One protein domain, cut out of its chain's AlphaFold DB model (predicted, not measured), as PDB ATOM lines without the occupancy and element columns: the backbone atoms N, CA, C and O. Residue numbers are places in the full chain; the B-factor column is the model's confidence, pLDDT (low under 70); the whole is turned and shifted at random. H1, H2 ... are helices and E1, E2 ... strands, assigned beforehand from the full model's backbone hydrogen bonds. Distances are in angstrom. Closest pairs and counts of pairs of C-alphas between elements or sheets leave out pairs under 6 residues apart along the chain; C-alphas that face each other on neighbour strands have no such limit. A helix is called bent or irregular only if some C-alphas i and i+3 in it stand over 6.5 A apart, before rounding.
ATOM      1  N   ILE A 335     136.794 125.961 157.061       86.44
ATOM      2  CA  ILE A 335     138.221 126.306 157.137       86.44
ATOM      3  C   ILE A 335     139.045 125.110 157.617       86.44
ATOM      4  O   ILE A 335     140.113 124.837 157.068       86.44
ATOM      5  N   ALA A 336     138.565 124.385 158.628       85.94
ATOM      6  CA  ALA A 336     139.250 123.213 159.155       85.94
ATOM      7  C   ALA A 336     139.381 122.111 158.093       85.94
ATOM      8  O   ALA A 336     140.454 121.521 157.958       85.94
ATOM      9  N   ASP A 337     138.334 121.858 157.310       86.88
ATOM     10  CA  ASP A 337     138.354 120.849 156.251       86.88
ATOM     11  C   ASP A 337     139.237 121.266 155.069       86.88
ATOM     12  O   ASP A 337     140.005 120.447 154.555       86.88
ATOM     13  N   LEU A 338     139.271 122.558 154.727       88.00
ATOM     14  CA  LEU A 338     140.255 123.090 153.784       88.00
ATOM     15  C   LEU A 338     141.701 122.891 154.273       88.00
ATOM     16  O   LEU A 338     142.558 122.446 153.505       88.00
ATOM     17  N   LEU A 339     141.990 123.179 155.547       85.88
ATOM     18  CA  LEU A 339     143.323 122.973 156.124       85.88
ATOM     19  C   LEU A 339     143.724 121.492 156.112       85.88
ATOM     20  O   LEU A 339     144.858 121.170 155.750       85.88
ATOM     21  N   LYS A 340     142.798 120.579 156.437       86.94
ATOM     22  CA  LYS A 340     143.029 119.129 156.316       86.94
ATOM     23  C   LYS A 340     143.356 118.737 154.876       86.94
ATOM     24  O   LYS A 340     144.318 118.000 154.655       86.94
ATOM     25  N   ARG A 341     142.612 119.253 153.889       88.25
ATOM     26  CA  ARG A 341     142.882 118.970 152.471       88.25
ATOM     27  C   ARG A 341     144.245 119.501 152.035       88.25
ATOM     28  O   ARG A 341     144.966 118.794 151.340       88.25
ATOM     29  N   LEU A 342     144.641 120.697 152.471       85.56
ATOM     30  CA  LEU A 342     145.969 121.259 152.195       85.56
ATOM     31  C   LEU A 342     147.105 120.389 152.751       85.56
ATOM     32  O   LEU A 342     148.113 120.192 152.071       85.56
ATOM     33  N   ILE A 343     146.932 119.827 153.951       83.81
ATOM     34  CA  ILE A 343     147.888 118.873 154.533       83.81
ATOM     35  C   ILE A 343     147.972 117.606 153.671       83.81
ATOM     36  O   ILE A 343     149.076 117.166 153.349       83.81
ATOM     37  N   ALA A 344     146.826 117.053 153.258       84.88
ATOM     38  CA  ALA A 344     146.783 115.883 152.380       84.88
ATOM     39  C   ALA A 344     147.487 116.153 151.039       84.88
ATOM     40  O   ALA A 344     148.351 115.384 150.632       84.88
ATOM     41  N   LEU A 345     147.216 117.296 150.404       85.56
ATOM     42  CA  LEU A 345     147.868 117.702 149.156       85.56
ATOM     43  C   LEU A 345     149.383 117.876 149.305       85.56
ATOM     44  O   LEU A 345     150.135 117.531 148.396       85.56
ATOM     45  N   ARG A 346     149.855 118.393 150.447       82.81
ATOM     46  CA  ARG A 346     151.294 118.474 150.735       82.81
ATOM     47  C   ARG A 346     151.918 117.082 150.806       82.81
ATOM     48  O   ARG A 346     153.027 116.889 150.317       82.81
ATOM     49  N   TYR A 347     151.222 116.128 151.415       79.88
ATOM     50  CA  TYR A 347     151.679 114.744 151.478       79.88
ATOM     51  C   TYR A 347     151.706 114.091 150.085       79.88
ATOM     52  O   TYR A 347     152.735 113.543 149.698       79.88
ATOM     53  N   GLU A 348     150.642 114.251 149.290       83.38
ATOM     54  CA  GLU A 348     150.564 113.788 147.891       83.38
ATOM     55  C   GLU A 348     151.704 114.374 147.024       83.38
ATOM     56  O   GLU A 348     152.340 113.672 146.232       83.38
ATOM     57  N   GLU A 349     152.020 115.660 147.199       82.12
ATOM     58  CA  GLU A 349     153.122 116.333 146.502       82.12
ATOM     59  C   GLU A 349     154.491 115.770 146.904       82.12
ATOM     60  O   GLU A 349     155.312 115.477 146.032       82.12
ATOM     61  N   LYS A 350     154.727 115.547 148.204       78.19
ATOM     62  CA  LYS A 350     155.957 114.904 148.694       78.19
ATOM     63  C   LYS A 350     156.141 113.512 148.111       78.19
ATOM     64  O   LYS A 350     157.233 113.204 147.639       78.19
ATOM     65  N   GLN A 351     155.084 112.703 148.099       74.62
ATOM     66  CA  GLN A 351     155.122 111.372 147.497       74.62
ATOM     67  C   GLN A 351     155.441 111.440 146.003       74.62
ATOM     68  O   GLN A 351     156.271 110.680 145.517       74.62
ATOM     69  N   THR A 352     154.845 112.392 145.280       77.88
ATOM     70  CA  THR A 352     155.116 112.593 143.850       77.88
ATOM     71  C   THR A 352     156.574 112.987 143.599       77.88
ATOM     72  O   THR A 352     157.189 112.501 142.652       77.88
ATOM     73  N   ILE A 353     157.150 113.856 144.436       79.19
ATOM     74  CA  ILE A 353     158.561 114.259 144.339       79.19
ATOM     75  C   ILE A 353     159.483 113.078 144.661       79.19
ATOM     76  O   ILE A 353     160.426 112.834 143.913       79.19
ATOM     77  N   ALA A 354     159.208 112.339 145.738       73.44
ATOM     78  CA  ALA A 354     159.965 111.149 146.120       73.44
ATOM     79  C   ALA A 354     159.941 110.089 145.013       73.44
ATOM     80  O   ALA A 354     160.989 109.595 144.608       73.44
ATOM     81  N   GLN A 355     158.758 109.825 144.453       72.25
ATOM     82  CA  GLN A 355     158.591 108.909 143.333       72.25
ATOM     83  C   GLN A 355     159.390 109.374 142.112       72.25
ATOM     84  O   GLN A 355     160.118 108.579 141.541       72.25
ATOM     85  N   LYS A 356     159.318 110.657 141.730       75.62
ATOM     86  CA  LYS A 356     160.105 111.187 140.602       75.62
ATOM     87  C   LYS A 356     161.613 111.096 140.831       75.62
ATOM     88  O   LYS A 356     162.346 110.907 139.872       75.62
ATOM     89  N   LYS A 357     162.086 111.262 142.070       74.62
ATOM     90  CA  LYS A 357     163.507 111.093 142.401       74.62
ATOM     91  C   LYS A 357     163.939 109.643 142.202       74.62
ATOM     92  O   LYS A 357     164.892 109.424 141.471       74.62
ATOM     93  N   LEU A 358     163.184 108.688 142.748       70.38
ATOM     94  CA  LEU A 358     163.429 107.256 142.542       70.38
ATOM     95  C   LEU A 358     163.345 106.872 141.058       70.38
ATOM     96  O   LEU A 358     164.173 106.115 140.572       70.38
ATOM     97  N   GLU A 359     162.382 107.433 140.320       69.06
ATOM     98  CA  GLU A 359     162.230 107.182 138.881       69.06
ATOM     99  C   GLU A 359     163.384 107.729 138.033       69.06
ATOM    100  O   GLU A 359     163.660 107.194 136.960       69.06
ATOM    101  N   ASN A 360     164.053 108.780 138.510       69.75
ATOM    102  CA  ASN A 360     165.170 109.430 137.830       69.75
ATOM    103  C   ASN A 360     166.545 108.971 138.350       69.75
ATOM    104  O   ASN A 360     167.561 109.423 137.823       69.75
ATOM    105  N   GLU A 361     166.605 108.123 139.381       69.12
ATOM    106  CA  GLU A 361     167.854 107.513 139.836       69.12
ATOM    107  C   GLU A 361     168.312 106.478 138.799       69.12
ATOM    108  O   GLU A 361     167.821 105.346 138.744       69.12
ATOM    109  N   GLU A 362     169.263 106.884 137.955       61.09
ATOM    110  CA  GLU A 362     170.000 105.984 137.068       61.09
ATOM    111  C   GLU A 362     170.828 105.025 137.930       61.09
ATOM    112  O   GLU A 362     171.910 105.348 138.418       61.09
ATOM    113  N   THR A 363     170.274 103.843 138.168       61.62
ATOM    114  CA  THR A 363     170.958 102.734 138.827       61.62
ATOM    115  C   THR A 363     171.148 101.621 137.805       61.62
ATOM    116  O   THR A 363     170.195 101.219 137.140       61.62
ATOM    117  N   ASP A 364     172.362 101.074 137.710       62.94
ATOM    118  CA  ASP A 364     172.686  99.911 136.857       62.94
ATOM    119  C   ASP A 364     172.065  98.592 137.379       62.94
ATOM    120  O   ASP A 364     172.460  97.494 136.992       62.94
ATOM    121  N   ILE A 365     171.119  98.684 138.317       68.12
ATOM    122  CA  ILE A 365     170.489  97.552 138.986       68.12
ATOM    123  C   ILE A 365     169.196  97.231 138.236       68.12
ATOM    124  O   ILE A 365     168.234  97.999 138.274       68.12
ATOM    125  N   GLU A 366     169.171  96.088 137.559       75.44
ATOM    126  CA  GLU A 366     167.972  95.546 136.919       75.44
ATOM    127  C   GLU A 366     167.293  94.534 137.850       75.44
ATOM    128  O   GLU A 366     167.944  93.663 138.427       75.44
ATOM    129  N   ALA A 367     165.976  94.656 138.000       76.94
ATOM    130  CA  ALA A 367     165.134  93.745 138.760       76.94
ATOM    131  C   ALA A 367     164.172  93.020 137.812       76.94
ATOM    132  O   ALA A 367     163.568  93.638 136.931       76.94
ATOM    133  N   GLU A 368     164.014  91.712 138.003       80.56
ATOM    134  CA  GLU A 368     163.014  90.927 137.285       80.56
ATOM    135  C   GLU A 368     161.626  91.196 137.879       80.56
ATOM    136  O   GLU A 368     161.416  91.127 139.090       80.56
ATOM    137  N   CYS A 369     160.658  91.526 137.029       80.25
ATOM    138  CA  CYS A 369     159.263  91.639 137.427       80.25
ATOM    139  C   CYS A 369     158.650  90.250 137.635       80.25
ATOM    140  O   CYS A 369     158.492  89.503 136.675       80.25
ATOM    141  N   GLU A 370     158.220  89.929 138.856       79.12
ATOM    142  CA  GLU A 370     157.581  88.637 139.165       79.12
ATOM    143  C   GLU A 370     156.238  88.421 138.432       79.12
ATOM    144  O   GLU A 370     155.830  87.284 138.211       79.12
ATOM    145  N   GLU A 371     155.562  89.498 138.012       79.44
ATOM    146  CA  GLU A 371     154.264  89.433 137.317       79.44
ATOM    147  C   GLU A 371     154.398  89.126 135.814       79.44
ATOM    148  O   GLU A 371     153.548  88.443 135.242       79.44
ATOM    149  N   CYS A 372     155.447  89.623 135.146       85.69
ATOM    150  CA  CYS A 372     155.598  89.483 133.690       85.69
ATOM    151  C   CYS A 372     156.963  88.963 133.212       85.69
ATOM    152  O   CYS A 372     157.157  88.815 132.004       85.69
ATOM    153  N   GLY A 373     157.902  88.696 134.124       83.00
ATOM    154  CA  GLY A 373     159.243  88.170 133.843       83.00
ATOM    155  C   GLY A 373     160.183  89.141 133.119       83.00
ATOM    156  O   GLY A 373     161.208  88.724 132.587       83.00
ATOM    157  N   GLN A 374     159.833  90.428 133.010       84.25
ATOM    158  CA  GLN A 374     160.682  91.418 132.338       84.25
ATOM    159  C   GLN A 374     161.764  91.952 133.280       84.25
ATOM    160  O   GLN A 374     161.459  92.356 134.401       84.25
ATOM    161  N   MET A 375     163.004  92.019 132.791       80.75
ATOM    162  CA  MET A 375     164.096  92.743 133.447       80.75
ATOM    163  C   MET A 375     163.886  94.246 133.271       80.75
ATOM    164  O   MET A 375     163.784  94.734 132.143       80.75
ATOM    165  N   ILE A 376     163.777  94.976 134.378       79.31
ATOM    166  CA  ILE A 376     163.501  96.415 134.385       79.31
ATOM    167  C   ILE A 376     164.512  97.096 135.296       79.31
ATOM    168  O   ILE A 376     164.762  96.640 136.410       79.31
ATOM    169  N   GLN A 377     165.062  98.221 134.851       76.44
ATOM    170  CA  GLN A 377     165.906  99.059 135.702       76.44
ATOM    171  C   GLN A 377     165.141  99.492 136.953       76.44
ATOM    172  O   GLN A 377     163.976  99.880 136.862       76.44
ATOM    173  N   PHE A 378     165.794  99.471 138.111       71.25
ATOM    174  CA  PHE A 378     165.153  99.749 139.396       71.25
ATOM    175  C   PHE A 378     164.413 101.101 139.418       71.25
ATOM    176  O   PHE A 378     163.280 101.165 139.897       71.25
ATOM    177  N   GLY A 379     164.957 102.146 138.779       67.12
ATOM    178  CA  GLY A 379     164.259 103.433 138.622       67.12
ATOM    179  C   GLY A 379     162.943 103.339 137.826       67.12
ATOM    180  O   GLY A 379     161.956 104.000 138.130       67.12
ATOM    181  N   GLN A 380     162.843 102.437 136.849       73.62
ATOM    182  CA  GLN A 380     161.621 102.228 136.056       73.62
ATOM    183  C   GLN A 380     160.694 101.149 136.641       73.62
ATOM    184  O   GLN A 380     159.535 101.030 136.226       73.62
ATOM    185  N   PHE A 381     161.177 100.387 137.625       75.12
ATOM    186  CA  PHE A 381     160.488  99.237 138.204       75.12
ATOM    187  C   PHE A 381     159.158  99.619 138.863       75.12
ATOM    188  O   PHE A 381     158.143  98.966 138.634       75.12
ATOM    189  N   LEU A 382     159.106 100.731 139.605       68.81
ATOM    190  CA  LEU A 382     157.877 101.192 140.269       68.81
ATOM    191  C   LEU A 382     156.776 101.576 139.270       68.81
ATOM    192  O   LEU A 382     155.598 101.259 139.462       68.81
ATOM    193  N   LYS A 383     157.158 102.234 138.172       70.12
ATOM    194  CA  LYS A 383     156.242 102.604 137.087       70.12
ATOM    195  C   LYS A 383     155.738 101.366 136.349       70.12
ATOM    196  O   LYS A 383     154.561 101.298 135.997       70.12
ATOM    197  N   HIS A 384     156.614 100.381 136.162       75.44
ATOM    198  CA  HIS A 384     156.263  99.090 135.593       75.44
ATOM    199  C   HIS A 384     155.284  98.309 136.489       75.44
ATOM    200  O   HIS A 384     154.242  97.869 136.017       75.44
ATOM    201  N   MET A 385     155.543  98.205 137.791       70.19
ATOM    202  CA  MET A 385     154.672  97.516 138.754       70.19
ATOM    203  C   MET A 385     153.272  98.149 138.868       70.19
ATOM    204  O   MET A 385     152.273  97.442 139.009       70.19
ATOM    205  N   LYS A 386     153.153  99.477 138.716       69.81
ATOM    206  CA  LYS A 386     151.845 100.150 138.592       69.81
ATOM    207  C   LYS A 386     151.051  99.702 137.361       69.81
ATOM    208  O   LYS A 386     149.826  99.668 137.434       69.81
ATOM    209  N   SER A 387     151.708  99.331 136.256       71.56
ATOM    210  CA  SER A 387     151.017  98.805 135.064       71.56
ATOM    211  C   SER A 387     150.312  97.466 135.313       71.56
ATOM    212  O   SER A 387     149.327  97.173 134.639       71.56
ATOM    213  N   HIS A 388     150.735  96.725 136.342       72.81
ATOM    214  CA  HIS A 388     150.101  95.479 136.782       72.81
ATOM    215  C   HIS A 388     149.034  95.695 137.865       72.81
ATOM    216  O   HIS A 388     148.478  94.735 138.381       72.81
ATOM    217  N   ASN A 389     148.723  96.949 138.234       63.06
ATOM    218  CA  ASN A 389     147.912  97.297 139.412       63.06
ATOM    219  C   ASN A 389     148.455  96.725 140.744       63.06
ATOM    220  O   ASN A 389     147.728  96.697 141.734       63.06
ATOM    221  N   ALA A 390     149.728  96.314 140.807       58.28
ATOM    222  CA  ALA A 390     150.301  95.609 141.957       58.28
ATOM    223  C   ALA A 390     150.691  96.520 143.147       58.28
ATOM    224  O   ALA A 390     151.023  96.020 144.218       58.28
ATOM    225  N   LEU A 391     150.656  97.854 142.995       55.44
ATOM    226  CA  LEU A 391     151.156  98.819 143.997       55.44
ATOM    227  C   LEU A 391     150.169  99.955 144.318       55.44
ATOM    228  O   LEU A 391     150.584 101.113 144.422       55.44
ATOM    229  N   SER A 392     148.869  99.676 144.454       46.44
ATOM    230  CA  SER A 392     147.880 100.726 144.765       46.44
ATOM    231  C   SER A 392     148.135 101.464 146.088       46.44
ATOM    232  O   SER A 392     147.715 102.610 146.205       46.44
ATOM    233  N   ASP A 393     148.859 100.859 147.040       48.03
ATOM    234  CA  ASP A 393     148.890 101.314 148.443       48.03
ATOM    235  C   ASP A 393     150.298 101.525 149.045       48.03
ATOM    236  O   ASP A 393     150.453 101.554 150.267       48.03
ATOM    237  N   ILE A 394     151.350 101.686 148.231       51.31
ATOM    238  CA  ILE A 394     152.699 101.953 148.768       51.31
ATOM    239  C   ILE A 394     152.902 103.450 149.021       51.31
ATOM    240  O   ILE A 394     153.020 104.250 148.093       51.31
ATOM    241  N   ASN A 395     153.004 103.806 150.301       51.62
ATOM    242  CA  ASN A 395     153.363 105.140 150.768       51.62
ATOM    243  C   ASN A 395     154.887 105.256 150.944       51.62
ATOM    244  O   ASN A 395     155.471 104.549 151.762       51.62
ATOM    245  N   TYR A 396     155.530 106.164 150.205       54.41
ATOM    246  CA  TYR A 396     156.968 106.427 150.339       54.41
ATOM    247  C   TYR A 396     157.223 107.374 151.517       54.41
ATOM    248  O   TYR A 396     156.878 108.557 151.458       54.41
ATOM    249  N   GLU A 397     157.839 106.875 152.589       46.69
ATOM    250  CA  GLU A 397     158.396 107.727 153.641       46.69
ATOM    251  C   GLU A 397     159.809 108.159 153.242       46.69
ATOM    252  O   GLU A 397     160.753 107.374 153.262       46.69
ATOM    253  N   THR A 398     159.965 109.427 152.865       49.00
ATOM    254  CA  THR A 398     161.279 110.019 152.591       49.00
ATOM    255  C   THR A 398     161.472 111.289 153.411       49.00
ATOM    256  O   THR A 398     160.656 112.211 153.323       49.00
ATOM    257  N   ASN A 399     162.583 111.370 154.148       44.53
ATOM    258  CA  ASN A 399     163.064 112.594 154.794       44.53
ATOM    259  C   ASN A 399     163.648 113.540 153.734       44.53
ATOM    260  O   ASN A 399     164.859 113.650 153.578       44.53
ATOM    261  N   ILE A 400     162.785 114.182 152.944       54.28
ATOM    262  CA  ILE A 400     163.208 115.214 151.993       54.28
ATOM    263  C   ILE A 400     163.209 116.555 152.728       54.28
ATOM    264  O   ILE A 400     162.147 117.055 153.105       54.28
ATOM    265  N   CYS A 409     154.439 127.395 143.414       60.00
ATOM    266  CA  CYS A 409     153.040 126.963 143.326       60.00
ATOM    267  C   CYS A 409     152.784 125.670 144.131       60.00
ATOM    268  O   CYS A 409     151.956 124.843 143.738       60.00
ATOM    269  N   SER A 410     153.494 125.453 145.240       77.75
ATOM    270  CA  SER A 410     153.344 124.249 146.065       77.75
ATOM    271  C   SER A 410     152.143 124.325 147.012       77.75
ATOM    272  O   SER A 410     151.652 125.404 147.367       77.75
ATOM    273  N   ALA A 411     151.663 123.159 147.458       79.81
ATOM    274  CA  ALA A 411     150.614 123.080 148.476       79.81
ATOM    275  C   ALA A 411     151.093 123.668 149.816       79.81
ATOM    276  O   ALA A 411     150.320 124.326 150.513       79.81
ATOM    277  N   LYS A 412     152.389 123.516 150.137       77.81
ATOM    278  CA  LYS A 412     153.030 124.138 151.308       77.81
ATOM    279  C   LYS A 412     152.947 125.664 151.246       77.81
ATOM    280  O   LYS A 412     152.542 126.287 152.224       77.81
ATOM    281  N   ALA A 413     153.274 126.264 150.101       77.06
ATOM    282  CA  ALA A 413     153.172 127.710 149.929       77.06
ATOM    283  C   ALA A 413     151.718 128.197 150.050       77.06
ATOM    284  O   ALA A 413     151.473 129.244 150.637       77.06
ATOM    285  N   ALA A 414     150.738 127.459 149.513       79.06
ATOM    286  CA  ALA A 414     149.317 127.788 149.683       79.06
ATOM    287  C   ALA A 414     148.871 127.715 151.156       79.06
ATOM    288  O   ALA A 414     148.169 128.608 151.626       79.06
ATOM    289  N   GLN A 415     149.326 126.696 151.894       80.81
ATOM    290  CA  GLN A 415     149.053 126.542 153.323       80.81
ATOM    291  C   GLN A 415     149.641 127.687 154.154       80.81
ATOM    292  O   GLN A 415     148.924 128.256 154.972       80.81
ATOM    293  N   LYS A 416     150.912 128.046 153.929       78.50
ATOM    294  CA  LYS A 416     151.578 129.157 154.632       78.50
ATOM    295  C   LYS A 416     150.785 130.460 154.473       78.50
ATOM    296  O   LYS A 416     150.414 131.066 155.469       78.50
ATOM    297  N   ARG A 417     150.419 130.797 153.231       77.12
ATOM    298  CA  ARG A 417     149.616 131.986 152.897       77.12
ATOM    299  C   ARG A 417     148.273 132.016 153.623       77.12
ATOM    300  O   ARG A 417     147.871 133.042 154.146       77.12
ATOM    301  N   MET A 418     147.580 130.878 153.673       76.50
ATOM    302  CA  MET A 418     146.290 130.786 154.357       76.50
ATOM    303  C   MET A 418     146.413 130.999 155.874       76.50
ATOM    304  O   MET A 418     145.538 131.619 156.471       76.50
ATOM    305  N   LEU A 419     147.476 130.482 156.495       74.19
ATOM    306  CA  LEU A 419     147.717 130.657 157.929       74.19
ATOM    307  C   LEU A 419     148.062 132.110 158.265       74.19
ATOM    308  O   LEU A 419     147.465 132.659 159.184       74.19
ATOM    309  N   GLU A 420     148.936 132.746 157.482       72.81
ATOM    310  CA  GLU A 420     149.270 134.172 157.630       72.81
ATOM    311  C   GLU A 420     148.011 135.057 157.575       72.81
ATOM    312  O   GLU A 420     147.865 135.985 158.367       72.81
ATOM    313  N   ASP A 421     147.054 134.750 156.695       68.19
ATOM    314  CA  ASP A 421     145.770 135.460 156.632       68.19
ATOM    315  C   ASP A 421     144.907 135.274 157.877       68.19
ATOM    316  O   ASP A 421     144.370 136.250 158.397       68.19
ATOM    317  N   ILE A 422     144.785 134.042 158.377       66.69
ATOM    318  CA  ILE A 422     144.043 133.769 159.616       66.69
ATOM    319  C   ILE A 422     144.655 134.560 160.781       66.69
ATOM    320  O   ILE A 422     143.929 135.106 161.613       66.69
ATOM    321  N   GLU A 423     145.983 134.647 160.831       65.75
ATOM    322  CA  GLU A 423     146.705 135.417 161.843       65.75
ATOM    323  C   GLU A 423     146.454 136.928 161.706       65.75
ATOM    324  O   GLU A 423     146.166 137.596 162.705       65.75
TER     325      GLU A 423
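What this domain is: This is residues 335 to 400 and 409 to 423 of the 519 residues of the protein "ACB domain-containing protein" of Streblomastix strix (UniProt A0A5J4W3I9). One long helix, H1, makes much of the length of a thin rod, with a small head at its last end made of the strand hairpin E1 E2 and the short helix H2. At the other end H3 lies alongside part of H1, running opposite ways. The printed part has 81 residues, with three named helices and two named strands in the order H1, E1, E2, H2, H3; the sheet E1 - E2 is antiparallel and the class is mostly helix. The whole is only just loose, close to extended, with a radius of gyration of the C-alphas of 17.2 A and spans of 56 by 24 by 18 A.

How they stand to each other: H1, residues 335 to 360, touches H2, residues 378 to 387, with its residues 358 to 360 alone. The closest C-alphas, those of Glu 359 and Gly 379, are 4.3 A apart, and the helices run opposite ways at a steep tilt of 56 degrees. E1, residues 366 to 368, and E2, residues 375 to 377, form an antiparallel hairpin, with N 367 and O 376 within hydrogen-bond range at 2.8 A. H3, residues 411 to 423, touches H1 with its residues 411 to 415 alone, opposite ways at a shallow tilt of 25 degrees; the closest C-alphas, those of Arg 346 and Ala 411, are 5.2 A apart. H2 and H3 are apart. Every O i to N i+4 pair is within hydrogen-bond range in H1 and H3, and 4 of 6 in H2.

Where its parts are: H1 begins at C-alpha 335 (138.221, 126.306, 157.137) and is 37.2 A long. E1 measures 6.8 A, E2 6.9 A and H2 14.8 A; H2 is irregular, but only just, with C-alphas 379 and 382 7.0 A apart. H3, 18.6 A long, ends at C-alpha 423 (146.705, 135.417, 161.843).

The domain as a whole: The C-alphas farthest apart, those of Gly 373 and Glu 423, are 56.3 A apart. Residues 401 to 408 are not printed, and C-alphas 400 and 409 are 17.8 A apart across this cut. Residues 388 to 400 hold no named element. The mean pLDDT of the printed part is 72.8; 26 residues are under 70, among them 359 to 365 and 389 to 400.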